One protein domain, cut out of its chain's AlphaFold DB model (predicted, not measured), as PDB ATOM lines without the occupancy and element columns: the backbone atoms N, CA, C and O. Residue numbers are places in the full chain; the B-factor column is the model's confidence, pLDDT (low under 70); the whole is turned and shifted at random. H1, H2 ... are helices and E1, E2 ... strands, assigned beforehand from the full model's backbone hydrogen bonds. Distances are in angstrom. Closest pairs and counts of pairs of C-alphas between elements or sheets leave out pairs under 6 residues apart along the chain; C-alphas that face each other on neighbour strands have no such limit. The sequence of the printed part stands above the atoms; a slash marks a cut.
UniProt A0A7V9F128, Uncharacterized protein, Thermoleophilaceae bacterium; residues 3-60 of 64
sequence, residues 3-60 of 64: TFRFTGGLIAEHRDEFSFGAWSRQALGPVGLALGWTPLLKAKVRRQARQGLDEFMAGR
ATOM      1  N   THR A   3      21.042  42.982 140.248       97.94
ATOM      2  CA  THR A   3      20.967  42.337 141.561       97.94
ATOM      3  C   THR A   3      19.509  42.120 141.919       97.94
ATOM      4  O   THR A   3      18.700  43.035 141.782       97.94
ATOM      5  N   PHE A   4      19.189  40.917 142.386       97.50
ATOM      6  CA  PHE A   4      17.828  40.495 142.694       97.50
ATOM      7  C   PHE A   4      17.754  39.959 144.118       97.50
ATOM      8  O   PHE A   4      18.660  39.251 144.561       97.50
ATOM      9  N   ARG A   5      16.647  40.241 144.809       98.00
ATOM     10  CA  ARG A   5      16.250  39.516 146.018       98.00
ATOM     11  C   ARG A   5      14.948  38.784 145.751       98.00
ATOM     12  O   ARG A   5      13.984  39.390 145.286       98.00
ATOM     13  N   PHE A   6      14.923  37.504 146.102       97.12
ATOM     14  CA  PHE A   6      13.744  36.659 145.982       97.12
ATOM     15  C   PHE A   6      13.135  36.376 147.356       97.12
ATOM     16  O   PHE A   6      13.848  36.248 148.352       97.12
ATOM     17  N   THR A   7      11.812  36.280 147.431       97.12
ATOM     18  CA  THR A   7      11.072  35.903 148.643       97.12
ATOM     19  C   THR A   7       9.845  35.102 148.228       97.12
ATOM     20  O   THR A   7       9.103  35.526 147.349       97.12
ATOM     21  N   GLY A   8       9.667  33.905 148.797       95.50
ATOM     22  CA  GLY A   8       8.567  33.009 148.413       95.50
ATOM     23  C   GLY A   8       8.574  32.606 146.931       95.50
ATOM     24  O   GLY A   8       7.516  32.414 146.348       95.50
ATOM     25  N   GLY A   9       9.751  32.545 146.296       95.94
ATOM     26  CA  GLY A   9       9.884  32.259 144.860       95.94
ATOM     27  C   GLY A   9       9.567  33.439 143.929       95.94
ATOM     28  O   GLY A   9       9.690  33.294 142.717       95.94
ATOM     29  N   LEU A  10       9.210  34.609 144.468       96.25
ATOM     30  CA  LEU A  10       8.927  35.829 143.706       96.25
ATOM     31  C   LEU A  10      10.077  36.835 143.809       96.25
ATOM     32  O   LEU A  10      10.830  36.825 144.782       96.25
ATOM     33  N   ILE A  11      10.196  37.728 142.821       95.81
ATOM     34  CA  ILE A  11      11.134  38.858 142.870       95.81
ATOM     35  C   ILE A  11      10.582  39.896 143.851       95.81
ATOM     36  O   ILE A  11       9.558  40.520 143.587       95.81
ATOM     37  N   ALA A  12      11.276  40.082 144.972       95.81
ATOM     38  CA  ALA A  12      10.955  41.095 145.972       95.81
ATOM     39  C   ALA A  12      11.676  42.424 145.693       95.81
ATOM     40  O   ALA A  12      11.108  43.489 145.905       95.81
ATOM     41  N   GLU A  13      12.916  42.371 145.197       95.94
ATOM     42  CA  GLU A  13      13.676  43.551 144.768       95.94
ATOM     43  C   GLU A  13      14.515  43.260 143.529       95.94
ATOM     44  O   GLU A  13      15.042  42.159 143.360       95.94
ATOM     45  N   HIS A  14      14.694  44.289 142.702       96.50
ATOM     46  CA  HIS A  14      15.551  44.263 141.526       96.50
ATOM     47  C   HIS A  14      16.247  45.619 141.368       96.50
ATOM     48  O   HIS A  14      15.600  46.665 141.320       96.50
ATOM     49  N   ARG A  15      17.583  45.609 141.320       96.69
ATOM     50  CA  ARG A  15      18.421  46.785 141.082       96.69
ATOM     51  C   ARG A  15      19.328  46.553 139.882       96.69
ATOM     52  O   ARG A  15      20.180  45.668 139.914       96.69
ATOM     53  N   ASP A  16      19.191  47.409 138.875       94.94
ATOM     54  CA  ASP A  16      20.043  47.409 137.690       94.94
ATOM     55  C   ASP A  16      21.030  48.569 137.677       94.94
ATOM     56  O   ASP A  16      20.739  49.694 138.085       94.94
ATOM     57  N   GLU A  17      22.199  48.296 137.115       96.25
ATOM     58  CA  GLU A  17      23.216  49.286 136.813       96.25
ATOM     59  C   GLU A  17      23.692  49.126 135.379       96.25
ATOM     60  O   GLU A  17      24.241  48.090 134.984       96.25
ATOM     61  N   PHE A  18      23.498  50.187 134.610       94.94
ATOM     62  CA  PHE A  18      23.835  50.271 133.200       94.94
ATOM     63  C   PHE A  18      24.198  51.710 132.827       94.94
ATOM     64  O   PHE A  18      23.926  52.665 133.562       94.94
ATOM     65  N   SER A  19      24.812  51.880 131.655       95.25
ATOM     66  CA  SER A  19      25.107  53.205 131.112       95.25
ATOM     67  C   SER A  19      23.826  53.879 130.631       95.25
ATOM     68  O   SER A  19      23.229  53.466 129.636       95.25
ATOM     69  N   PHE A  20      23.433  54.964 131.303       96.12
ATOM     70  CA  PHE A  20      22.281  55.767 130.889       96.12
ATOM     71  C   PHE A  20      22.422  56.284 129.452       96.12
ATOM     72  O   PHE A  20      21.445  56.296 128.717       96.12
ATOM     73  N   GLY A  21      23.627  56.684 129.031       95.50
ATOM     74  CA  GLY A  21      23.856  57.205 127.681       95.50
ATOM     75  C   GLY A  21      23.561  56.156 126.608       95.50
ATOM     76  O   GLY A  21      22.776  56.421 125.700       95.50
ATOM     77  N   ALA A  22      24.117  54.949 126.755       96.00
ATOM     78  CA  ALA A  22      23.871  53.844 125.826       96.00
ATOM     79  C   ALA A  22      22.384  53.459 125.781       96.00
ATOM     80  O   ALA A  22      21.804  53.373 124.701       96.00
ATOM     81  N   TRP A  23      21.756  53.333 126.954       96.75
ATOM     82  CA  TRP A  23      20.325  53.062 127.074       96.75
ATOM     83  C   TRP A  23      19.471  54.154 126.420       96.75
ATOM     84  O   TRP A  23      18.563  53.852 125.655       96.75
ATOM     85  N   SER A  24      19.781  55.430 126.663       97.62
ATOM     86  CA  SER A  24      18.963  56.546 126.182       97.62
ATOM     87  C   SER A  24      18.893  56.590 124.658       97.62
ATOM     88  O   SER A  24      17.823  56.831 124.111       97.62
ATOM     89  N   ARG A  25      20.002  56.285 123.970       96.38
ATOM     90  CA  ARG A  25      20.062  56.204 122.504       96.38
ATOM     91  C   ARG A  25      19.126  55.132 121.949       96.38
ATOM     92  O   ARG A  25      18.495  55.358 120.926       96.38
ATOM     93  N   GLN A  26      19.032  53.994 122.633       97.12
ATOM     94  CA  GLN A  26      18.175  52.876 122.237       97.12
ATOM     95  C   GLN A  26      16.703  53.139 122.584       97.12
ATOM     96  O   GLN A  26      15.829  52.918 121.757       97.12
ATOM     97  N   ALA A  27      16.429  53.646 123.788       96.75
ATOM     98  CA  ALA A  27      15.074  53.808 124.312       96.75
ATOM     99  C   ALA A  27      14.347  55.058 123.786       96.75
ATOM    100  O   ALA A  27      13.127  55.053 123.666       96.75
ATOM    101  N   LEU A  28      15.082  56.142 123.502       96.62
ATOM    102  CA  LEU A  28      14.517  57.452 123.141       96.62
ATOM    103  C   LEU A  28      14.844  57.870 121.695       96.62
ATOM    104  O   LEU A  28      14.510  58.984 121.286       96.62
ATOM    105  N   GLY A  29      15.534  57.015 120.933       95.75
ATOM    106  CA  GLY A  29      15.854  57.239 119.523       95.75
ATOM    107  C   GLY A  29      16.620  58.552 119.272       95.75
ATOM    108  O   GLY A  29      17.595  58.832 119.979       95.75
ATOM    109  N   PRO A  30      16.200  59.391 118.299       97.25
ATOM    110  CA  PRO A  30      16.879  60.650 117.967       97.25
ATOM    111  C   PRO A  30      17.062  61.600 119.158       97.25
ATOM    112  O   PRO A  30      18.111  62.228 119.296       97.25
ATOM    113  N   VAL A  31      16.081  61.663 120.065       96.06
ATOM    114  CA  VAL A  31      16.169  62.492 121.279       96.06
ATOM    115  C   VAL A  31      17.253  61.964 122.216       96.06
ATOM    116  O   VAL A  31      18.027  62.739 122.776       96.06
ATOM    117  N   GLY A  32      17.352  60.642 122.362       96.31
ATOM    118  CA  GLY A  32      18.406  59.993 123.140       96.31
ATOM    119  C   GLY A  32      19.796  60.167 122.533       96.31
ATOM    120  O   GLY A  32      20.764  60.379 123.260       96.31
ATOM    121  N   LEU A  33      19.905  60.142 121.203       96.19
ATOM    122  CA  LEU A  33      21.151  60.436 120.491       96.19
ATOM    123  C   LEU A  33      21.609  61.879 120.719       96.19
ATOM    124  O   LEU A  33      22.774  62.091 121.058       96.19
ATOM    125  N   ALA A  34      20.696  62.844 120.594       96.56
ATOM    126  CA  ALA A  34      21.007  64.263 120.721       96.56
ATOM    127  C   ALA A  34      21.239  64.711 122.172       96.56
ATOM    128  O   ALA A  34      22.146  65.498 122.430       96.56
ATOM    129  N   LEU A  35      20.435  64.223 123.124       97.06
ATOM    130  CA  LEU A  35      20.366  64.770 124.488       97.06
ATOM    131  C   LEU A  35      20.719  63.765 125.594       97.06
ATOM    132  O   LEU A  35      20.783  64.152 126.762       97.06
ATOM    133  N   GLY A  36      20.973  62.495 125.268       94.81
ATOM    134  CA  GLY A  36      21.241  61.414 126.229       94.81
ATOM    135  C   GLY A  36      22.459  61.603 127.131       94.81
ATOM    136  O   GLY A  36      22.537  61.017 128.211       94.81
ATOM    137  N   TRP A  37      23.394  62.450 126.711       93.25
ATOM    138  CA  TRP A  37      24.591  62.816 127.468       93.25
ATOM    139  C   TRP A  37      24.354  63.979 128.443       93.25
ATOM    140  O   TRP A  37      25.175  64.216 129.327       93.25
ATOM    141  N   THR A  38      23.231  64.692 128.321       96.44
ATOM    142  CA  THR A  38      22.939  65.867 129.148       96.44
ATOM    143  C   THR A  38      22.353  65.475 130.513       96.44
ATOM    144  O   THR A  38      21.573  64.518 130.615       96.44
ATOM    145  N   PRO A  39      22.638  66.239 131.585       95.12
ATOM    146  CA  PRO A  39      21.995  66.023 132.882       95.12
ATOM    147  C   PRO A  39      20.483  66.302 132.840       95.12
ATOM    148  O   PRO A  39      19.729  65.701 133.605       95.12
ATOM    149  N   LEU A  40      20.028  67.156 131.915       97.00
ATOM    150  CA  LEU A  40      18.624  67.544 131.758       97.00
ATOM    151  C   LEU A  40      17.737  66.358 131.372       97.00
ATOM    152  O   LEU A  40      16.703  66.129 132.007       97.00
ATOM    153  N   LEU A  41      18.147  65.570 130.370       96.88
ATOM    154  CA  LEU A  41      17.359  64.414 129.941       96.88
ATOM    155  C   LEU A  41      17.299  63.352 131.046       96.88
ATOM    156  O   LEU A  41      16.224  62.828 131.338       96.88
ATOM    157  N   LYS A  42      18.424  63.101 131.727       96.88
ATOM    158  CA  LYS A  42      18.479  62.188 132.878       96.88
ATOM    159  C   LYS A  42      17.539  62.631 134.002       96.88
ATOM    160  O   LYS A  42      16.800  61.806 134.536       96.88
ATOM    161  N   ALA A  43      17.527  63.918 134.349       97.69
ATOM    162  CA  ALA A  43      16.631  64.455 135.372       97.69
ATOM    163  C   ALA A  43      15.150  64.328 134.974       97.69
ATOM    164  O   ALA A  43      14.320  63.955 135.803       97.69
ATOM    165  N   LYS A  44      14.816  64.578 133.699       97.62
ATOM    166  CA  LYS A  44      13.451  64.426 133.179       97.62
ATOM    167  C   LYS A  44      12.965  62.977 133.259       97.62
ATOM    168  O   LYS A  44      11.893  62.749 133.814       97.62
ATOM    169  N   VAL A  45      13.767  62.020 132.787       97.00
ATOM    170  CA  VAL A  45      13.441  60.584 132.862       97.00
ATOM    171  C   VAL A  45      13.228  60.151 134.314       97.00
ATOM    172  O   VAL A  45      12.230  59.507 134.619       97.00
ATOM    173  N   ARG A  46      14.111  60.565 135.237       96.81
ATOM    174  CA  ARG A  46      13.966  60.256 136.671       96.81
ATOM    175  C   ARG A  46      12.665  60.800 137.258       96.81
ATOM    176  O   ARG A  46      12.014  60.096 138.023       96.81
ATOM    177  N   ARG A  47      12.287  62.031 136.906       98.38
ATOM    178  CA  ARG A  47      11.040  62.644 137.379       98.38
ATOM    179  C   ARG A  47       9.814  61.896 136.859       98.38
ATOM    180  O   ARG A  47       8.926  61.605 137.645       98.38
ATOM    181  N   GLN A  48       9.788  61.558 135.571       97.69
ATOM    182  CA  GLN A  48       8.673  60.814 134.973       97.69
ATOM    183  C   GLN A  48       8.535  59.413 135.579       97.69
ATOM    184  O   GLN A  48       7.432  59.005 135.923       97.69
ATOM    185  N   ALA A  49       9.653  58.708 135.779       96.38
ATOM    186  CA  ALA A  49       9.646  57.406 136.442       96.38
ATOM    187  C   ALA A  49       9.120  57.507 137.882       96.38
ATOM    188  O   ALA A  49       8.334  56.666 138.312       96.38
ATOM    189  N   ARG A  50       9.526  58.550 138.621       97.44
ATOM    190  CA  ARG A  50       9.044  58.775 139.986       97.44
ATOM    191  C   ARG A  50       7.547  59.067 140.022       97.44
ATOM    192  O   ARG A  50       6.857  58.469 140.830       97.44
ATOM    193  N   GLN A  51       7.061  59.915 139.123       97.81
ATOM    194  CA  GLN A  51       5.639  60.226 139.026       97.81
ATOM    195  C   GLN A  51       4.800  58.967 138.754       97.81
ATOM    196  O   GLN A  51       3.844  58.719 139.476       97.81
ATOM    197  N   GLY A  52       5.186  58.140 137.776       96.25
ATOM    198  CA  GLY A  52       4.462  56.896 137.491       96.25
ATOM    199  C   GLY A  52       4.484  55.907 138.665       96.25
ATOM    200  O   GLY A  52       3.502  55.206 138.902       96.25
ATOM    201  N   LEU A  53       5.577  55.879 139.438       94.50
ATOM    202  CA  LEU A  53       5.640  55.112 140.682       94.50
ATOM    203  C   LEU A  53       4.677  55.672 141.736       94.50
ATOM    204  O   LEU A  53       3.943  54.902 142.345       94.50
ATOM    205  N   ASP A  54       4.668  56.987 141.947       95.88
ATOM    206  CA  ASP A  54       3.791  57.630 142.929       95.88
ATOM    207  C   ASP A  54       2.304  57.399 142.570       95.88
ATOM    208  O   ASP A  54       1.510  57.047 143.441       95.88
ATOM    209  N   GLU A  55       1.936  57.494 141.286       95.56
ATOM    210  CA  GLU A  55       0.588  57.190 140.774       95.56
ATOM    211  C   GLU A  55       0.189  55.728 141.023       95.56
ATOM    212  O   GLU A  55      -0.902  55.443 141.521       95.56
ATOM    213  N   PHE A  56       1.089  54.788 140.728       92.50
ATOM    214  CA  PHE A  56       0.866  53.366 140.986       92.50
ATOM    215  C   PHE A  56       0.657  53.069 142.476       92.50
ATOM    216  O   PHE A  56      -0.219  52.280 142.833       92.50
ATOM    217  N   MET A  57       1.449  53.703 143.344       92.69
ATOM    218  CA  MET A  57       1.353  53.532 144.794       92.69
ATOM    219  C   MET A  57       0.068  54.147 145.355       92.69
ATOM    220  O   MET A  57      -0.545  53.550 146.233       92.69
ATOM    221  N   ALA A  58      -0.381  55.290 144.828       93.44
ATOM    222  CA  ALA A  58      -1.638  55.917 145.237       93.44
ATOM    223  C   ALA A  58      -2.872  55.060 144.892       93.44
ATOM    224  O   ALA A  58      -3.857  55.068 145.627       93.44
ATOM    225  N   GLY A  59      -2.819  54.308 143.788       87.88
ATOM    226  CA  GLY A  59      -3.901  53.423 143.349       87.88
ATOM    227  C   GLY A  59      -3.949  52.055 144.040       87.88
ATOM    228  O   GLY A  59      -4.901  51.306 143.821       87.88
ATOM    229  N   ARG A  60      -2.948  51.694 144.854       77.69
ATOM    230  CA  ARG A  60      -2.916  50.419 145.583       77.69
ATOM    231  C   ARG A  60      -3.108  50.651 147.084       77.69
ATOM    232  O   ARG A  60      -2.382  51.459 147.657       77.69
TER     233      ARG A  60
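AT A GLANCE: This is residues 3 to 60 of the 64 residues of an uncharacterized protein of Thermoleophilaceae bacterium (UniProt A0A7V9F128). Picture an open V: the two-stranded hairpin E1 and E2 makes one arm, the long helix H3 makes the other, and the small helical hairpin H1 and H2 sits where they come together. The space between the arms is empty, and residues 46 to 60 stick out, of which 46 to 58 belong to H3. The printed part has 58 residues with two named strands and three named helices, in the order E1, E2, H1, H2, H3; the sheet E1 - E2 is antiparallel and the class is mixed, helices and strands. The whole is loose, with a radius of gyration of the C-alphas of 14.7 A, and elongated, spanning 43 by 26 by 17 A.

IN THESE COORDINATES: Find C-alpha 3 at (20.967, 42.337, 141.561), where E1 begins; it covers residues 3 to 7, 13.8 A long. E2 is residues 10 to 16, 17.1 A. H1 is residues 20 to 27, 10.0 A, and H2 residues 29 to 35, 10.1 A. H3 runs 28.5 A from C-alpha 39 at (21.995, 66.023, 132.882) to C-alpha 58 at (-1.638, 55.917, 145.237).

HOW THE PARTS SIT: Look first at the hairpin E1 and E2, antiparallel at 166 degrees, where N 5 and O 13 are 2.9 A apart and N 15 and O 3 are 2.8 A apart, within hydrogen-bond range. H1 and H2 touch, closest at the C-alphas of Arg 25 and Gly 32, 4.2 A, with a shallow tilt of 31 degrees, opposite ways. H2 and H3 are close but not clearly touching, closest at the C-alphas of Leu 35 and Leu 41, 6.2 A. Both strands are apart from H3. In H2 and H3 every O i to N i+4 pair is within hydrogen-bond range; in H1, 3 of 4 are.

THE WHOLE: The C-alphas farthest apart are those of Gly 8 and Ala 34, 43.6 A. The printed part has no cut, and its four links are tight. No printed residue is under 70 in pLDDT.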